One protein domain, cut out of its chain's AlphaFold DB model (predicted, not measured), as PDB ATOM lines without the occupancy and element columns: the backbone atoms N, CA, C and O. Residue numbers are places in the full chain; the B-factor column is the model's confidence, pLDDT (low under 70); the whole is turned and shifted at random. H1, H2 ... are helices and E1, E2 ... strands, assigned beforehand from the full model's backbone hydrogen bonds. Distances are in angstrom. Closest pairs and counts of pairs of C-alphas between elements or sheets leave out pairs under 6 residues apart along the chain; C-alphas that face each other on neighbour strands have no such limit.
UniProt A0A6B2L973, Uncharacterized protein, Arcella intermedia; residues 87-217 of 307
ATOM      1  N   VAL A  87      89.239 100.341  93.866       88.88
ATOM      2  CA  VAL A  87      90.660 100.678  93.740       88.88
ATOM      3  C   VAL A  87      91.422  99.429  93.336       88.88
ATOM      4  O   VAL A  87      91.431  98.459  94.084       88.88
ATOM      5  N   ASP A  88      92.054  99.445  92.164       87.44
ATOM      6  CA  ASP A  88      92.848  98.323  91.661       87.44
ATOM      7  C   ASP A  88      94.295  98.415  92.136       87.44
ATOM      8  O   ASP A  88      95.018  99.352  91.778       87.44
ATOM      9  N   VAL A  89      94.713  97.443  92.949       87.69
ATOM     10  CA  VAL A  89      96.064  97.372  93.504       87.69
ATOM     11  C   VAL A  89      97.017  96.799  92.456       87.69
ATOM     12  O   VAL A  89      97.075  95.591  92.208       87.69
ATOM     13  N   LYS A  90      97.813  97.685  91.850       82.06
ATOM     14  CA  LYS A  90      98.787  97.346  90.801       82.06
ATOM     15  C   LYS A  90     100.060  96.729  91.359       82.06
ATOM     16  O   LYS A  90     100.700  95.903  90.708       82.06
ATOM     17  N   GLY A  91     100.467  97.158  92.548       79.19
ATOM     18  CA  GLY A  91     101.725  96.722  93.128       79.19
ATOM     19  C   GLY A  91     101.840  97.039  94.605       79.19
ATOM     20  O   GLY A  91     101.295  98.021  95.094       79.19
ATOM     21  N   VAL A  92     102.600  96.198  95.295       79.00
ATOM     22  CA  VAL A  92     103.031  96.428  96.670       79.00
ATOM     23  C   VAL A  92     104.462  96.941  96.635       79.00
ATOM     24  O   VAL A  92     105.309  96.351  95.956       79.00
ATOM     25  N   TYR A  93     104.717  98.047  97.329       72.94
ATOM     26  CA  TYR A  93     106.031  98.680  97.364       72.94
ATOM     27  C   TYR A  93     106.814  98.289  98.606       72.94
ATOM     28  O   TYR A  93     107.932  97.792  98.485       72.94
ATOM     29  N   ARG A  94     106.249  98.519  99.795       70.69
ATOM     30  CA  ARG A  94     106.908  98.208 101.066       70.69
ATOM     31  C   ARG A  94     105.910  97.830 102.139       70.69
ATOM     32  O   ARG A  94     104.773  98.285 102.106       70.69
ATOM     33  N   ASN A  95     106.411  97.090 103.120       72.19
ATOM     34  CA  ASN A  95     105.686  96.775 104.335       72.19
ATOM     35  C   ASN A  95     106.304  97.507 105.513       72.19
ATOM     36  O   ASN A  95     107.511  97.756 105.558       72.19
ATOM     37  N   VAL A  96     105.447  97.811 106.469       70.69
ATOM     38  CA  VAL A  96     105.810  98.363 107.762       70.69
ATOM     39  C   VAL A  96     105.328  97.361 108.792       70.69
ATOM     40  O   VAL A  96     104.163  96.978 108.766       70.69
ATOM     41  N   TRP A  97     106.212  96.899 109.662       69.50
ATOM     42  CA  TRP A  97     105.857  95.990 110.744       69.50
ATOM     43  C   TRP A  97     106.386  96.553 112.041       69.50
ATOM     44  O   TRP A  97     107.585  96.784 112.149       69.50
ATOM     45  N   ASP A  98     105.495  96.810 112.993       65.56
ATOM     46  CA  ASP A  98     105.840  97.432 114.274       65.56
ATOM     47  C   ASP A  98     106.771  98.646 114.087       65.56
ATOM     48  O   ASP A  98     107.814  98.772 114.733       65.56
ATOM     49  N   GLY A  99     106.406  99.533 113.151       61.75
ATOM     50  CA  GLY A  99     107.153 100.751 112.809       61.75
ATOM     51  C   GLY A  99     108.459 100.532 112.035       61.75
ATOM     52  O   GLY A  99     109.072 101.506 111.600       61.75
ATOM     53  N   GLU A 100     108.886  99.288 111.816       63.50
ATOM     54  CA  GLU A 100     110.074  98.962 111.029       63.50
ATOM     55  C   GLU A 100     109.728  98.711 109.563       63.50
ATOM     56  O   GLU A 100     108.802  97.977 109.215       63.50
ATOM     57  N   VAL A 101     110.512  99.310 108.670       63.09
ATOM     58  CA  VAL A 101     110.338  99.146 107.228       63.09
ATOM     59  C   VAL A 101     110.984  97.840 106.788       63.09
ATOM     60  O   VAL A 101     112.195  97.774 106.571       63.09
ATOM     61  N   LEU A 102     110.169  96.809 106.591       59.06
ATOM     62  CA  LEU A 102     110.625  95.544 106.029       59.06
ATOM     63  C   LEU A 102     110.710  95.676 104.502       59.06
ATOM     64  O   LEU A 102     109.726  95.940 103.805       59.06
ATOM     65  N   GLY A 103     111.920  95.551 103.961       54.50
ATOM     66  CA  GLY A 103     112.170  95.707 102.533       54.50
ATOM     67  C   GLY A 103     112.017  94.401 101.754       54.50
ATOM     68  O   GLY A 103     112.761  93.462 101.993       54.50
ATOM     69  N   SER A 104     111.145  94.386 100.742       45.75
ATOM     70  CA  SER A 104     111.495  93.926  99.385       45.75
ATOM     71  C   SER A 104     110.401  94.370  98.402       45.75
ATOM     72  O   SER A 104     109.243  93.972  98.504       45.75
ATOM     73  N   GLY A 105     110.750  95.245  97.465       48.72
ATOM     74  CA  GLY A 105     109.838  95.759  96.444       48.72
ATOM     75  C   GLY A 105     110.536  96.781  95.553       48.72
ATOM     76  O   GLY A 105     111.558  97.345  95.942       48.72
ATOM     77  N   TYR A 106     110.022  96.958  94.330       43.34
ATOM     78  CA  TYR A 106     110.579  97.836  93.292       43.34
ATOM     79  C   TYR A 106     111.031  99.186  93.872       43.34
ATOM     80  O   TYR A 106     110.236  99.889  94.495       43.34
ATOM     81  N   LYS A 107     112.298  99.567  93.643       45.62
ATOM     82  CA  LYS A 107     112.817 100.896  94.002       45.62
ATOM     83  C   LYS A 107     112.117 101.956  93.151       45.62
ATOM     84  O   LYS A 107     112.538 102.241  92.033       45.62
ATOM     85  N   TRP A 108     111.035 102.524  93.669       50.53
ATOM     86  CA  TRP A 108     110.351 103.660  93.063       50.53
ATOM     87  C   TRP A 108     110.696 104.916  93.866       50.53
ATOM     88  O   TRP A 108     110.343 105.005  95.041       50.53
ATOM     89  N   ARG A 109     111.422 105.868  93.258       55.25
ATOM     90  CA  ARG A 109     111.931 107.085  93.934       55.25
ATOM     91  C   ARG A 109     110.827 107.863  94.655       55.25
ATOM     92  O   ARG A 109     111.008 108.285  95.794       55.25
ATOM     93  N   ASP A 110     109.678 107.996  94.009       54.03
ATOM     94  CA  ASP A 110     108.525 108.705  94.557       54.03
ATOM     95  C   ASP A 110     107.818 107.894  95.657       54.03
ATOM     96  O   ASP A 110     107.330 108.466  96.626       54.03
ATOM     97  N   GLY A 111     107.848 106.561  95.581       53.72
ATOM     98  CA  GLY A 111     107.310 105.670  96.610       53.72
ATOM     99  C   GLY A 111     108.153 105.712  97.877       53.72
ATOM    100  O   GLY A 111     107.601 105.761  98.968       53.72
ATOM    101  N   GLU A 112     109.482 105.773  97.748       57.28
ATOM    102  CA  GLU A 112     110.391 105.989  98.878       57.28
ATOM    103  C   GLU A 112     110.216 107.367  99.518       57.28
ATOM    104  O   GLU A 112     110.294 107.464 100.739       57.28
ATOM    105  N   ARG A 113     109.947 108.419  98.731       60.72
ATOM    106  CA  ARG A 113     109.601 109.740  99.275       60.72
ATOM    107  C   ARG A 113     108.286 109.686 100.050       60.72
ATOM    108  O   ARG A 113     108.275 110.104 101.199       60.72
ATOM    109  N   CYS A 114     107.222 109.130  99.471       59.44
ATOM    110  CA  CYS A 114     105.927 108.983 100.142       59.44
ATOM    111  C   CYS A 114     106.029 108.127 101.403       59.44
ATOM    112  O   CYS A 114     105.488 108.491 102.433       59.44
ATOM    113  N   LEU A 115     106.791 107.034 101.348       56.50
ATOM    114  CA  LEU A 115     107.126 106.225 102.515       56.50
ATOM    115  C   LEU A 115     107.846 107.049 103.570       56.50
ATOM    116  O   LEU A 115     107.453 106.982 104.720       56.50
ATOM    117  N   ARG A 116     108.872 107.830 103.212       59.00
ATOM    118  CA  ARG A 116     109.549 108.704 104.177       59.00
ATOM    119  C   ARG A 116     108.578 109.721 104.770       59.00
ATOM    120  O   ARG A 116     108.573 109.901 105.975       59.00
ATOM    121  N   GLU A 117     107.733 110.341 103.959       56.22
ATOM    122  CA  GLU A 117     106.730 111.281 104.448       56.22
ATOM    123  C   GLU A 117     105.735 110.582 105.386       56.22
ATOM    124  O   GLU A 117     105.567 111.046 106.498       56.22
ATOM    125  N   THR A 118     105.181 109.414 105.050       53.34
ATOM    126  CA  THR A 118     104.245 108.685 105.931       53.34
ATOM    127  C   THR A 118     104.907 108.043 107.164       53.34
ATOM    128  O   THR A 118     104.286 107.973 108.220       53.34
ATOM    129  N   LEU A 119     106.144 107.548 107.056       50.12
ATOM    130  CA  LEU A 119     106.873 106.866 108.138       50.12
ATOM    131  C   LEU A 119     107.530 107.843 109.112       50.12
ATOM    132  O   LEU A 119     107.584 107.549 110.302       50.12
ATOM    133  N   TYR A 120     108.039 108.977 108.622       48.53
ATOM    134  CA  TYR A 120     108.664 110.003 109.461       48.53
ATOM    135  C   TYR A 120     107.669 111.077 109.930       48.53
ATOM    136  O   TYR A 120     108.025 111.858 110.807       48.53
ATOM    137  N   THR A 121     106.426 111.105 109.423       44.69
ATOM    138  CA  THR A 121     105.327 111.877 110.035       44.69
ATOM    139  C   THR A 121     104.334 110.938 110.722       44.69
ATOM    140  O   THR A 121     103.333 110.574 110.117       44.69
ATOM    141  N   GLU A 122     104.630 110.516 111.956       49.09
ATOM    142  CA  GLU A 122     103.662 110.235 113.047       49.09
ATOM    143  C   GLU A 122     102.489 109.241 112.811       49.09
ATOM    144  O   GLU A 122     101.712 108.985 113.726       49.09
ATOM    145  N   ASN A 123     102.349 108.617 111.637       48.28
ATOM    146  CA  ASN A 123     101.153 107.843 111.272       48.28
ATOM    147  C   ASN A 123     101.288 106.340 111.542       48.28
ATOM    148  O   ASN A 123     100.292 105.679 111.809       48.28
ATOM    149  N   PHE A 124     102.508 105.797 111.506       49.41
ATOM    150  CA  PHE A 124     102.803 104.437 111.984       49.41
ATOM    151  C   PHE A 124     103.328 104.422 113.428       49.41
ATOM    152  O   PHE A 124     103.639 103.351 113.944       49.41
ATOM    153  N   SER A 125     103.411 105.589 114.077       49.84
ATOM    154  CA  SER A 125     103.710 105.737 115.499       49.84
ATOM    155  C   SER A 125     102.979 106.952 116.072       49.84
ATOM    156  O   SER A 125     103.505 108.064 116.025       49.84
ATOM    157  N   LYS A 126     101.777 106.748 116.613       44.12
ATOM    158  CA  LYS A 126     101.050 107.780 117.362       44.12
ATOM    159  C   LYS A 126     101.010 107.364 118.829       44.12
ATOM    160  O   LYS A 126     100.730 106.204 119.121       44.12
ATOM    161  N   ASP A 127     101.384 108.261 119.736       48.25
ATOM    162  CA  ASP A 127     101.365 108.017 121.190       48.25
ATOM    163  C   ASP A 127     102.162 106.769 121.646       48.25
ATOM    164  O   ASP A 127     101.822 106.107 122.624       48.25
ATOM    165  N   GLY A 128     103.228 106.406 120.918       55.19
ATOM    166  CA  GLY A 128     104.062 105.230 121.207       55.19
ATOM    167  C   GLY A 128     103.526 103.893 120.671       55.19
ATOM    168  O   GLY A 128     104.243 102.893 120.734       55.19
ATOM    169  N   GLN A 129     102.321 103.853 120.087       53.34
ATOM    170  CA  GLN A 129     101.799 102.664 119.409       53.34
ATOM    171  C   GLN A 129     102.354 102.551 117.998       53.34
ATOM    172  O   GLN A 129     102.131 103.429 117.169       53.34
ATOM    173  N   ARG A 130     103.049 101.448 117.713       62.75
ATOM    174  CA  ARG A 130     103.563 101.155 116.378       62.75
ATOM    175  C   ARG A 130     102.526 100.386 115.568       62.75
ATOM    176  O   ARG A 130     102.035  99.355 116.017       62.75
ATOM    177  N   TYR A 131     102.208 100.869 114.376       65.94
ATOM    178  CA  TYR A 131     101.244 100.218 113.495       65.94
ATOM    179  C   TYR A 131     101.955  99.377 112.428       65.94
ATOM    180  O   TYR A 131     103.029  99.734 111.938       65.94
ATOM    181  N   SER A 132     101.340  98.250 112.070       75.44
ATOM    182  CA  SER A 132     101.762  97.417 110.942       75.44
ATOM    183  C   SER A 132     100.893  97.731 109.726       75.44
ATOM    184  O   SER A 132      99.689  97.960 109.847       75.44
ATOM    185  N   GLY A 133     101.488  97.748 108.538       79.38
ATOM    186  CA  GLY A 133     100.805  98.131 107.313       79.38
ATOM    187  C   GLY A 133     101.609  97.882 106.048       79.38
ATOM    188  O   GLY A 133     102.682  97.277 106.050       79.38
ATOM    189  N   VAL A 134     101.073  98.374 104.942       81.50
ATOM    190  CA  VAL A 134     101.617  98.194 103.604       81.50
ATOM    191  C   VAL A 134     101.410  99.448 102.776       81.50
ATOM    192  O   VAL A 134     100.381 100.114 102.861       81.50
ATOM    193  N   VAL A 135     102.393  99.762 101.941       81.94
ATOM    194  CA  VAL A 135     102.300 100.831 100.954       81.94
ATOM    195  C   VAL A 135     102.115 100.222  99.578       81.94
ATOM    196  O   VAL A 135     102.954  99.450  99.097       81.94
ATOM    197  N   VAL A 136     101.009 100.587  98.940       85.19
ATOM    198  CA  VAL A 136     100.587 100.038  97.652       85.19
ATOM    199  C   VAL A 136     100.457 101.125  96.600       85.19
ATOM    200  O   VAL A 136     100.058 102.252  96.883       85.19
ATOM    201  N   GLY A 137     100.783 100.766  95.366       86.81
ATOM    202  CA  GLY A 137     100.470 101.538  94.174       86.81
ATOM    203  C   GLY A 137      99.175 101.032  93.590       86.81
ATOM    204  O   GLY A 137      99.029  99.833  93.331       86.81
ATOM    205  N   ALA A 138      98.241 101.941  93.373       89.31
ATOM    206  CA  ALA A 138      96.916 101.595  92.916       89.31
ATOM    207  C   ALA A 138      96.367 102.614  91.920       89.31
ATOM    208  O   ALA A 138      96.890 103.717  91.749       89.31
ATOM    209  N   ARG A 139      95.293 102.232  91.235       88.38
ATOM    210  CA  ARG A 139      94.491 103.142  90.416       88.38
ATOM    211  C   ARG A 139      93.056 103.118  90.904       88.38
ATOM    212  O   ARG A 139      92.488 102.049  91.107       88.38
ATOM    213  N   ILE A 140      92.458 104.294  91.044       88.56
ATOM    214  CA  ILE A 140      91.044 104.400  91.397       88.56
ATOM    215  C   ILE A 140      90.237 104.184  90.127       88.56
ATOM    216  O   ILE A 140      90.289 104.976  89.187       88.56
ATOM    217  N   VAL A 141      89.505 103.083  90.096       83.56
ATOM    218  CA  VAL A 141      88.694 102.678  88.955       83.56
ATOM    219  C   VAL A 141      87.289 103.267  89.040       83.56
ATOM    220  O   VAL A 141      86.714 103.637  88.026       83.56
ATOM    221  N   SER A 142      86.735 103.434  90.235       83.06
ATOM    222  CA  SER A 142      85.480 104.164  90.434       83.06
ATOM    223  C   SER A 142      85.376 104.690  91.855       83.06
ATOM    224  O   SER A 142      86.035 104.181  92.763       83.06
ATOM    225  N   GLY A 143      84.538 105.706  92.039       87.19
ATOM    226  CA  GLY A 143      84.323 106.333  93.336       87.19
ATOM    227  C   GLY A 143      85.440 107.293  93.746       87.19
ATOM    228  O   GLY A 143      86.242 107.768  92.931       87.19
ATOM    229  N   THR A 144      85.467 107.571  95.043       89.38
ATOM    230  CA  THR A 144      86.456 108.409  95.721       89.38
ATOM    231  C   THR A 144      86.952 107.689  96.970       89.38
ATOM    232  O   THR A 144      86.213 106.923  97.590       89.38
ATOM    233  N   ILE A 145      88.224 107.894  97.299       91.44
ATOM    234  CA  ILE A 145      88.872 107.343  98.492       91.44
ATOM    235  C   ILE A 145      89.418 108.496  99.324       91.44
ATOM    236  O   ILE A 145      89.936 109.468  98.770       91.44
ATOM    237  N   HIS A 146      89.300 108.375 100.641       91.75
ATOM    238  CA  HIS A 146      89.721 109.385 101.603       91.75
ATOM    239  C   HIS A 146      90.722 108.812 102.607       91.75
ATOM    240  O   HIS A 146      90.684 107.629 102.945       91.75
ATOM    241  N   THR A 147      91.606 109.662 103.123       89.62
ATOM    242  CA  THR A 147      92.422 109.329 104.299       89.62
ATOM    243  C   THR A 147      91.526 109.117 105.522       89.62
ATOM    244  O   THR A 147      90.549 109.840 105.706       89.62
ATOM    245  N   GLY A 148      91.855 108.140 106.363       85.94
ATOM    246  CA  GLY A 148      91.061 107.695 107.513       85.94
ATOM    247  C   GLY A 148      89.937 106.712 107.166       85.94
ATOM    248  O   GLY A 148      89.292 106.180 108.067       85.94
ATOM    249  N   GLN A 149      89.690 106.447 105.881       89.25
ATOM    250  CA  GLN A 149      88.651 105.517 105.448       89.25
ATOM    251  C   GLN A 149      89.077 104.063 105.683       89.25
ATOM    252  O   GLN A 149      90.214 103.693 105.398       89.25
ATOM    253  N   VAL A 150      88.153 103.218 106.140       89.62
ATOM    254  CA  VAL A 150      88.346 101.762 106.151       89.62
ATOM    255  C   VAL A 150      87.894 101.193 104.811       89.62
ATOM    256  O   VAL A 150      86.801 101.496 104.325       89.62
ATOM    257  N   VAL A 151      88.756 100.388 104.199       90.44
ATOM    258  CA  VAL A 151      88.515  99.723 102.922       90.44
ATOM    259  C   VAL A 151      88.510  98.214 103.108       90.44
ATOM    260  O   VAL A 151      89.352  97.654 103.801       90.44
ATOM    261  N   THR A 152      87.570  97.552 102.453       88.00
ATOM    262  CA  THR A 152      87.462  96.098 102.396       88.00
ATOM    263  C   THR A 152      88.298  95.566 101.234       88.00
ATOM    264  O   THR A 152      88.269  96.125 100.133       88.00
ATOM    265  N   LEU A 153      89.028  94.478 101.461       84.81
ATOM    266  CA  LEU A 153      89.815  93.777 100.456       84.81
ATOM    267  C   LEU A 153      88.980  92.707  99.769       84.81
ATOM    268  O   LEU A 153      88.326  91.889 100.415       84.81
ATOM    269  N   TRP A 154      89.065  92.675  98.442       81.12
ATOM    270  CA  TRP A 154      88.466  91.618  97.647       81.12
ATOM    271  C   TRP A 154      89.441  91.096  96.570       81.12
ATOM    272  O   TRP A 154      89.993  91.899  95.812       81.12
ATOM    273  N   PRO A 155      89.633  89.770  96.443       76.44
ATOM    274  CA  PRO A 155      89.199  88.753  97.402       76.44
ATOM    275  C   PRO A 155      89.872  88.955  98.780       76.44
ATOM    276  O   PRO A 155      90.958  89.539  98.836       76.44
ATOM    277  N   PRO A 156      89.246  88.500  99.884       75.81
ATOM    278  CA  PRO A 156      89.872  88.529 101.204       75.81
ATOM    279  C   PRO A 156      91.211  87.787 101.208       75.81
ATOM    280  O   PRO A 156      91.356  86.755 100.547       75.81
ATOM    281  N   LEU A 157      92.182  88.304 101.960       74.44
ATOM    282  CA  LEU A 157      93.506  87.698 102.086       74.44
ATOM    283  C   LEU A 157      93.650  87.070 103.465       74.44
ATOM    284  O   LEU A 157      93.884  87.775 104.443       74.44
ATOM    285  N   TYR A 158      93.553  85.742 103.534       75.25
ATOM    286  CA  TYR A 158      93.481  85.020 104.807       75.25
ATOM    287  C   TYR A 158      92.320  85.562 105.663       75.25
ATOM    288  O   TYR A 158      91.183  85.585 105.199       75.25
ATOM    289  N   GLU A 159      92.607  86.028 106.878       70.69
ATOM    290  CA  GLU A 159      91.650  86.677 107.780       70.69
ATOM    291  C   GLU A 159      91.559  88.197 107.564       70.69
ATOM    292  O   GLU A 159      90.716  88.866 108.159       70.69
ATOM    293  N   ILE A 160      92.412  88.772 106.705       71.44
ATOM    294  CA  ILE A 160      92.432  90.211 106.445       71.44
ATOM    295  C   ILE A 160      91.343  90.549 105.429       71.44
ATOM    296  O   ILE A 160      91.492  90.362 104.215       71.44
ATOM    297  N   THR A 161      90.243  91.077 105.950       76.88
ATOM    298  CA  THR A 161      89.097  91.556 105.174       76.88
ATOM    299  C   THR A 161      89.092  93.068 105.023       76.88
ATOM    300  O   THR A 161      88.551  93.561 104.039       76.88
ATOM    301  N   GLU A 162      89.701  93.808 105.948       86.44
ATOM    302  CA  GLU A 162      89.646  95.269 105.996       86.44
ATOM    303  C   GLU A 162      91.007  95.883 106.332       86.44
ATOM    304  O   GLU A 162      91.830  95.280 107.019       86.44
ATOM    305  N   MET A 163      91.245  97.095 105.838       87.62
ATOM    306  CA  MET A 163      92.426  97.909 106.128       87.62
ATOM    307  C   MET A 163      92.032  99.375 106.263       87.62
ATOM    308  O   MET A 163      91.148  99.848 105.551       87.62
ATOM    309  N   ALA A 164      92.716 100.123 107.125       88.56
ATOM    310  CA  ALA A 164      92.520 101.569 107.223       88.56
ATOM    311  C   ALA A 164      93.482 102.312 106.289       88.56
ATOM    312  O   ALA A 164      94.671 102.004 106.232       88.56
ATOM    313  N   VAL A 165      92.986 103.311 105.564       90.12
ATOM    314  CA  VAL A 165      93.795 104.197 104.721       90.12
ATOM    315  C   VAL A 165      94.414 105.262 105.616       90.12
ATOM    316  O   VAL A 165      93.748 106.217 105.998       90.12
ATOM    317  N   LEU A 166      95.688 105.123 105.963       84.88
ATOM    318  CA  LEU A 166      96.397 106.100 106.793       84.88
ATOM    319  C   LEU A 166      96.783 107.347 106.013       84.88
ATOM    320  O   LEU A 166      96.723 108.460 106.529       84.88
ATOM    321  N   ASP A 167      97.220 107.150 104.774       84.75
ATOM    322  CA  ASP A 167      97.757 108.226 103.960       84.75
ATOM    323  C   ASP A 167      97.517 107.967 102.482       84.75
ATOM    324  O   ASP A 167      97.413 106.816 102.039       84.75
ATOM    325  N   LEU A 168      97.446 109.055 101.727       87.88
ATOM    326  CA  LEU A 168      97.133 109.024 100.315       87.88
ATOM    327  C   LEU A 168      97.983 110.037  99.558       87.88
ATOM    328  O   LEU A 168      98.079 111.213  99.915       87.88
ATOM    329  N   PHE A 169      98.533 109.582  98.437       87.69
ATOM    330  CA  PHE A 169      99.276 110.425  97.521       87.69
ATOM    331  C   PHE A 169      98.776 110.234  96.100       87.69
ATOM    332  O   PHE A 169      98.702 109.109  95.618       87.69
ATOM    333  N   VAL A 170      98.485 111.328  95.404       88.88
ATOM    334  CA  VAL A 170      98.121 111.303  93.986       88.88
ATOM    335  C   VAL A 170      99.375 111.453  93.139       88.88
ATOM    336  O   VAL A 170     100.130 112.420  93.287       88.88
ATOM    337  N   VAL A 171      99.573 110.507  92.226       86.00
ATOM    338  CA  VAL A 171     100.682 110.470  91.275       86.00
ATOM    339  C   VAL A 171     100.266 111.168  89.983       86.00
ATOM    340  O   VAL A 171      99.208 110.906  89.409       86.00
ATOM    341  N   SER A 172     101.109 112.082  89.510       80.44
ATOM    342  CA  SER A 172     100.904 112.807  88.258       80.44
ATOM    343  C   SER A 172     102.221 112.984  87.508       80.44
ATOM    344  O   SER A 172     103.296 112.807  88.073       80.44
ATOM    345  N   SER A 173     102.157 113.424  86.249       72.12
ATOM    346  CA  SER A 173     103.359 113.759  85.470       72.12
ATOM    347  C   SER A 173     104.199 114.887  86.082       72.12
ATOM    348  O   SER A 173     105.376 115.009  85.763       72.12
ATOM    349  N   LYS A 174     103.612 115.706  86.965       73.25
ATOM    350  CA  LYS A 174     104.298 116.785  87.697       73.25
ATOM    351  C   LYS A 174     104.903 116.314  89.026       73.25
ATOM    352  O   LYS A 174     105.398 117.136  89.791       73.25
ATOM    353  N   GLY A 175     104.829 115.016  89.309       74.69
ATOM    354  CA  GLY A 175     105.237 114.406  90.566       74.69
ATOM    355  C   GLY A 175     104.054 114.020  91.447       74.69
ATOM    356  O   GLY A 175     102.884 114.052  91.038       74.69
ATOM    357  N   THR A 176     104.397 113.646  92.673       80.31
ATOM    358  CA  THR A 176     103.489 113.047  93.649       80.31
ATOM    359  C   THR A 176     103.096 114.065  94.714       80.31
ATOM    360  O   THR A 176     103.945 114.804  95.209       80.31
ATOM    361  N   ARG A 177     101.806 114.130  95.054       83.06
ATOM    362  CA  ARG A 177     101.266 115.074  96.044       83.06
ATOM    363  C   ARG A 177     100.448 114.339  97.093       83.06
ATOM    364  O   ARG A 177      99.533 113.604  96.730       83.06
ATOM    365  N   ARG A 178     100.745 114.580  98.370       85.25
ATOM    366  CA  ARG A 178      99.935 114.116  99.501       85.25
ATOM    367  C   ARG A 178      98.600 114.859  99.505       85.25
ATOM    368  O   ARG A 178      98.595 116.088  99.483       85.25
ATOM    369  N   LEU A 179      97.486 114.133  99.478       87.88
ATOM    370  CA  LEU A 179      96.141 114.712  99.422       87.88
ATOM    371  C   LEU A 179      95.184 113.927 100.331       87.88
ATOM    372  O   LEU A 179      95.326 112.716 100.450       87.88
ATOM    373  N   PRO A 180      94.177 114.585 100.934       88.56
ATOM    374  CA  PRO A 180      93.224 113.915 101.825       88.56
ATOM    375  C   PRO A 180      92.206 113.039 101.079       88.56
ATOM    376  O   PRO A 180      91.462 112.281 101.702       88.56
ATOM    377  N   TYR A 181      92.137 113.154  99.752       92.25
ATOM    378  CA  TYR A 181      91.270 112.345  98.908       92.25
ATOM    379  C   TYR A 181      91.840 112.194  97.500       92.25
ATOM    380  O   TYR A 181      92.656 113.001  97.049       92.25
ATOM    381  N   ALA A 182      91.348 111.183  96.793       91.25
ATOM    382  CA  ALA A 182      91.557 111.016  95.364       91.25
ATOM    383  C   ALA A 182      90.311 110.439  94.695       91.25
ATOM    384  O   ALA A 182      89.444 109.842  95.341       91.25
ATOM    385  N   ARG A 183      90.211 110.649  93.385       89.50
ATOM    386  CA  ARG A 183      89.017 110.336  92.588       89.50
ATOM    387  C   ARG A 183      89.304 109.339  91.479       89.50
ATOM    388  O   ARG A 183      90.450 109.052  91.142       89.50
ATOM    389  N   SER A 184      88.228 108.844  90.879       86.12
ATOM    390  CA  SER A 184      88.281 107.953  89.728       86.12
ATOM    391  C   SER A 184      89.261 108.439  88.646       86.12
ATOM    392  O   SER A 184      89.408 109.638  88.387       86.12
ATOM    393  N   SER A 185      89.948 107.487  88.013       81.00
ATOM    394  CA  SER A 185      91.037 107.658  87.040       81.00
ATOM    395  C   SER A 185      92.402 108.103  87.579       81.00
ATOM    396  O   SER A 185      93.371 108.086  86.812       81.00
ATOM    397  N   GLU A 186      92.511 108.493  88.850       87.38
ATOM    398  CA  GLU A 186      93.790 108.906  89.430       87.38
ATOM    399  C   GLU A 186      94.648 107.694  89.806       87.38
ATOM    400  O   GLU A 186      94.159 106.652  90.256       87.38
ATOM    401  N   GLU A 187      95.954 107.830  89.576       88.81
ATOM    402  CA  GLU A 187      96.942 106.909  90.121       88.81
ATOM    403  C   GLU A 187      97.336 107.387  91.507       88.81
ATOM    404  O   GLU A 187      97.577 108.578  91.715       88.81
ATOM    405  N   VAL A 188      97.372 106.456  92.451       90.38
ATOM    406  CA  VAL A 188      97.582 106.766  93.856       90.38
ATOM    407  C   VAL A 188      98.594 105.833  94.489       90.38
ATOM    408  O   VAL A 188      98.720 104.664  94.116       90.38
ATOM    409  N   ILE A 189      99.288 106.358  95.488       88.44
ATOM    410  CA  ILE A 189      99.958 105.562  96.503       88.44
ATOM    411  C   ILE A 189      99.108 105.631  97.760       88.44
ATOM    412  O   ILE A 189      98.739 106.720  98.200       88.44
ATOM    413  N   LEU A 190      98.809 104.467  98.324       88.25
ATOM    414  CA  LEU A 190      98.050 104.340  99.557       88.25
ATOM    415  C   LEU A 190      98.924 103.696 100.619       88.25
ATOM    416  O   LEU A 190      99.538 102.656 100.372       88.25
ATOM    417  N   SER A 191      98.926 104.299 101.798       85.69
ATOM    418  CA  SER A 191      99.459 103.691 103.008       85.69
ATOM    419  C   SER A 191      98.297 103.059 103.755       85.69
ATOM    420  O   SER A 191      97.399 103.757 104.222       85.69
ATOM    421  N   LEU A 192      98.292 101.733 103.818       86.50
ATOM    422  CA  LEU A 192      97.231 100.932 104.407       86.50
ATOM    423  C   LEU A 192      97.713 100.325 105.718       86.50
ATOM    424  O   LEU A 192      98.831  99.822 105.798       86.50
ATOM    425  N   GLN A 193      96.864 100.344 106.732       84.44
ATOM    426  CA  GLN A 193      97.109  99.720 108.022       84.44
ATOM    427  C   GLN A 193      96.420  98.361 108.085       84.44
ATOM    428  O   GLN A 193      95.237  98.253 107.749       84.44
ATOM    429  N   TYR A 194      97.141  97.344 108.556       82.38
ATOM    430  CA  TYR A 194      96.538  96.058 108.891       82.38
ATOM    431  C   TYR A 194      95.649  96.183 110.138       82.38
ATOM    432  O   TYR A 194      95.938  97.004 111.015       82.38
ATOM    433  N   PRO A 195      94.597  95.357 110.259       79.31
ATOM    434  CA  PRO A 195      93.812  95.312 111.479       79.31
ATOM    435  C   PRO A 195      94.696  94.954 112.691       79.31
ATOM    436  O   PRO A 195      95.655  94.180 112.565       79.31
ATOM    437  N   PRO A 196      94.399  95.495 113.885       74.06
ATOM    438  CA  PRO A 196      95.082  95.089 115.109       74.06
ATOM    439  C   PRO A 196      94.970  93.572 115.314       74.06
ATOM    440  O   PRO A 196      93.890  93.005 115.180       74.06
ATOM    441  N   GLY A 197      96.082  92.905 115.636       67.62
ATOM    442  CA  GLY A 197      96.111  91.450 115.851       67.62
ATOM    443  C   GLY A 197      96.484  90.607 114.626       67.62
ATOM    444  O   GLY A 197      96.774  89.426 114.789       67.62
ATOM    445  N   SER A 198      96.619  91.189 113.425       65.44
ATOM    446  CA  SER A 198      97.076  90.486 112.204       65.44
ATOM    447  C   SER A 198      98.580  90.122 112.189       65.44
ATOM    448  O   SER A 198      99.175  89.940 111.127       65.44
ATOM    449  N   LEU A 199      99.204  90.006 113.368       53.28
ATOM    450  CA  LEU A 199     100.647  89.862 113.630       53.28
ATOM    451  C   LEU A 199     101.321  88.652 112.959       53.28
ATOM    452  O   LEU A 199     102.549  88.598 112.901       53.28
ATOM    453  N   GLN A 200     100.552  87.685 112.456       53.81
ATOM    454  CA  GLN A 200     101.073  86.389 112.016       53.81
ATOM    455  C   GLN A 200     101.661  86.382 110.593       53.81
ATOM    456  O   GLN A 200     102.392  85.459 110.246       53.81
ATOM    457  N   TYR A 201     101.414  87.406 109.769       57.22
ATOM    458  CA  TYR A 201     101.762  87.378 108.341       57.22
ATOM    459  C   TYR A 201     103.009  88.209 107.995       57.22
ATOM    460  O   TYR A 201     102.956  89.113 107.164       57.22
ATOM    461  N   LYS A 202     104.169  87.885 108.587       56.41
ATOM    462  CA  LYS A 202     105.489  88.435 108.188       56.41
ATOM    463  C   LYS A 202     106.005  87.837 106.864       56.41
ATOM    464  O   LYS A 202     107.181  87.501 106.750       56.41
ATOM    465  N   ASP A 203     105.147  87.666 105.860       57.50
ATOM    466  CA  ASP A 203     105.519  86.941 104.641       57.50
ATOM    467  C   ASP A 203     105.460  87.807 103.375       57.50
ATOM    468  O   ASP A 203     104.489  88.505 103.081       57.50
ATOM    469  N   SER A 204     106.508  87.667 102.568       59.59
ATOM    470  CA  SER A 204     106.576  88.038 101.156       59.59
ATOM    471  C   SER A 204     105.374  87.563 100.323       59.59
ATOM    472  O   SER A 204     105.035  88.199  99.319       59.59
ATOM    473  N   LEU A 205     104.709  86.475 100.730       61.75
ATOM    474  CA  LEU A 205     103.500  85.962 100.088       61.75
ATOM    475  C   LEU A 205     102.336  86.955 100.152       61.75
ATOM    476  O   LEU A 205     101.664  87.147  99.138       61.75
ATOM    477  N   LEU A 206     102.154  87.670 101.267       66.19
ATOM    478  CA  LEU A 206     101.089  88.669 101.401       66.19
ATOM    479  C   LEU A 206     101.236  89.784 100.351       66.19
ATOM    480  O   LEU A 206     100.248  90.229  99.770       66.19
ATOM    481  N   ASN A 207     102.476  90.151 100.007       65.56
ATOM    482  CA  ASN A 207     102.762  91.161  98.980       65.56
ATOM    483  C   ASN A 207     102.406  90.691  97.573       65.56
ATOM    484  O   ASN A 207     101.970  91.483  96.736       65.56
ATOM    485  N   ARG A 208     102.613  89.399  97.296       66.94
ATOM    486  CA  ARG A 208     102.218  88.801  96.018       66.94
ATOM    487  C   ARG A 208     100.702  88.709  95.907       66.94
ATOM    488  O   ARG A 208     100.187  88.955  94.823       66.94
ATOM    489  N   CYS A 209     100.019  88.408  97.010       71.75
ATOM    490  CA  CYS A 209      98.569  88.242  97.039       71.75
ATOM    491  C   CYS A 209      97.803  89.571  97.059       71.75
ATOM    492  O   CYS A 209      96.710  89.628  96.514       71.75
ATOM    493  N   LEU A 210      98.368  90.643  97.632       77.75
ATOM    494  CA  LEU A 210      97.800  91.999  97.568       77.75
ATOM    495  C   LEU A 210      97.825  92.583  96.156       77.75
ATOM    496  O   LEU A 210      96.994  93.416  95.808       77.75
ATOM    497  N   ARG A 211      98.766  92.155  95.315       75.75
ATOM    498  CA  ARG A 211      98.727  92.502  93.898       75.75
ATOM    499  C   ARG A 211      97.502  91.838  93.264       75.75
ATOM    500  O   ARG A 211      97.306  90.641  93.430       75.75
ATOM    501  N   ASN A 212      96.741  92.597  92.476       73.44
ATOM    502  CA  ASN A 212      95.490  92.187  91.818       73.44
ATOM    503  C   ASN A 212      94.237  92.161  92.707       73.44
ATOM    504  O   ASN A 212      93.171  91.790  92.203       73.44
ATOM    505  N   THR A 213      94.318  92.587  93.971       81.19
ATOM    506  CA  THR A 213      93.118  92.808  94.790       81.19
ATOM    507  C   THR A 213      92.445  94.130  94.436       81.19
ATOM    508  O   THR A 213      93.040  95.037  93.845       81.19
ATOM    509  N   ILE A 214      91.170  94.223  94.792       85.88
ATOM    510  CA  ILE A 214      90.406  95.457  94.776       85.88
ATOM    511  C   ILE A 214      90.150  95.904  96.204       85.88
ATOM    512  O   ILE A 214      89.680  95.116  97.025       85.88
ATOM    513  N   LEU A 215      90.386  97.185  96.465       88.12
ATOM    514  CA  LEU A 215      89.884  97.841  97.664       88.12
ATOM    515  C   LEU A 215      88.512  98.441  97.349       88.12
ATOM    516  O   LEU A 215      88.334  99.128  96.336       88.12
ATOM    517  N   THR A 216      87.537  98.158  98.203       87.00
ATOM    518  CA  THR A 216      86.154  98.640  98.101       87.00
ATOM    519  C   THR A 216      85.680  99.186  99.442       87.00
ATOM    520  O   THR A 216      86.328  98.997 100.464       87.00
ATOM    521  N   PHE A 217      84.541  99.870  99.453       81.44
ATOM    522  CA  PHE A 217      83.828 100.197 100.684       81.44
ATOM    523  C   PHE A 217      82.809  99.097 101.037       81.44
ATOM    524  O   PHE A 217      82.257  98.462 100.134       81.44
TER     525      PHE A 217
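This is residues 87 to 217 of the 307 residues of an uncharacterized protein of Arcella intermedia (UniProt A0A6B2L973). What shape do these atoms make? They make a small closed barrel of six strands, round which run E1, E3, E9, E6, E5, E10 and back to E1; H1 packs on its outside over E3 and E9, H2 on its outside near E1, and E2 and E7 extend the wall beside E1 and E6. The small two-stranded sheet E4 and E8 lies near E3 and E6. What is it built of? The printed part has 131 residues with two named helices and ten named strands, in the order E1 E2 H1 E3 E4 E5 E6 E7 E8 E9 H2 E10; the class is mixed and both sheets are antiparallel. It is compact and rounded, with a radius of gyration of the C-alphas of 13.4 A and spans of 36 by 31 by 27 A.

How does the ring close? E1, residues 87 to 97, pairs with E3, residues 133 to 142 (N 88 to O 139, 2.8 A), and E3 with E9, residues 187 to 193 (N 134 to O 192, 2.8 A). E9 pairs with E6, residues 160 to 172 (N 169 to O 189, 2.9 A), and E6 forms a hairpin with E5, residues 150 to 157 (N 151 to O 163, 2.8 A). E10, residues 214 to 216, pairs with E5 (N 152 to O 216, 2.8 A) and E1 (N 87 to O 215, 2.9 A). What pairs outside the ring? E2, residues 100 to 102, forms a hairpin with E1 (N 97 to O 100, 2.8 A), and E7, residues 175 to 178, with E6 (N 170 to O 177, 2.8 A); E5 E6 E7 are a meander, each strand the antiparallel neighbour of the one before. E4, residues 144 to 146, pairs with E8, residues 181 to 183 (N 145 to O 182, 3.0 A). Where are the helices? H1, residues 109 to 120, is on the barrel, outside it, at a height over the sheet of 6.8 A; its closest C-alphas to E7 are those of Asp 110 and Thr 176, 6.7 A. H2, residues 204 to 210, is also outside, at 6.4 A; its closest C-alphas to E1 are those of Asn 207 and Val 92, 5.8 A. In H1 and H2 every O i to N i+4 pair is within hydrogen-bond range.

Where does one start? E1 begins with C-alpha 87 at (90.660, 100.678, 93.740), is 23.3 A long and bends by 87 degrees at residue 90. Which elements are long? H1 is 16.1 A, E3 23.6 A, E5 15.5 A, E6 30.2 A and E9 19.3 A; E10 ends with C-alpha 216 at (86.154, 98.640, 98.101).

How large is it? The two C-alphas farthest apart, those of Lys 174 and Gln 200, are 39.1 A apart, and the printed part has no cut. Where is it uncertain? Residues 97 to 131 and 197 to 208 have pLDDT under 70; they include H1 and most of the long link from H1 to E3.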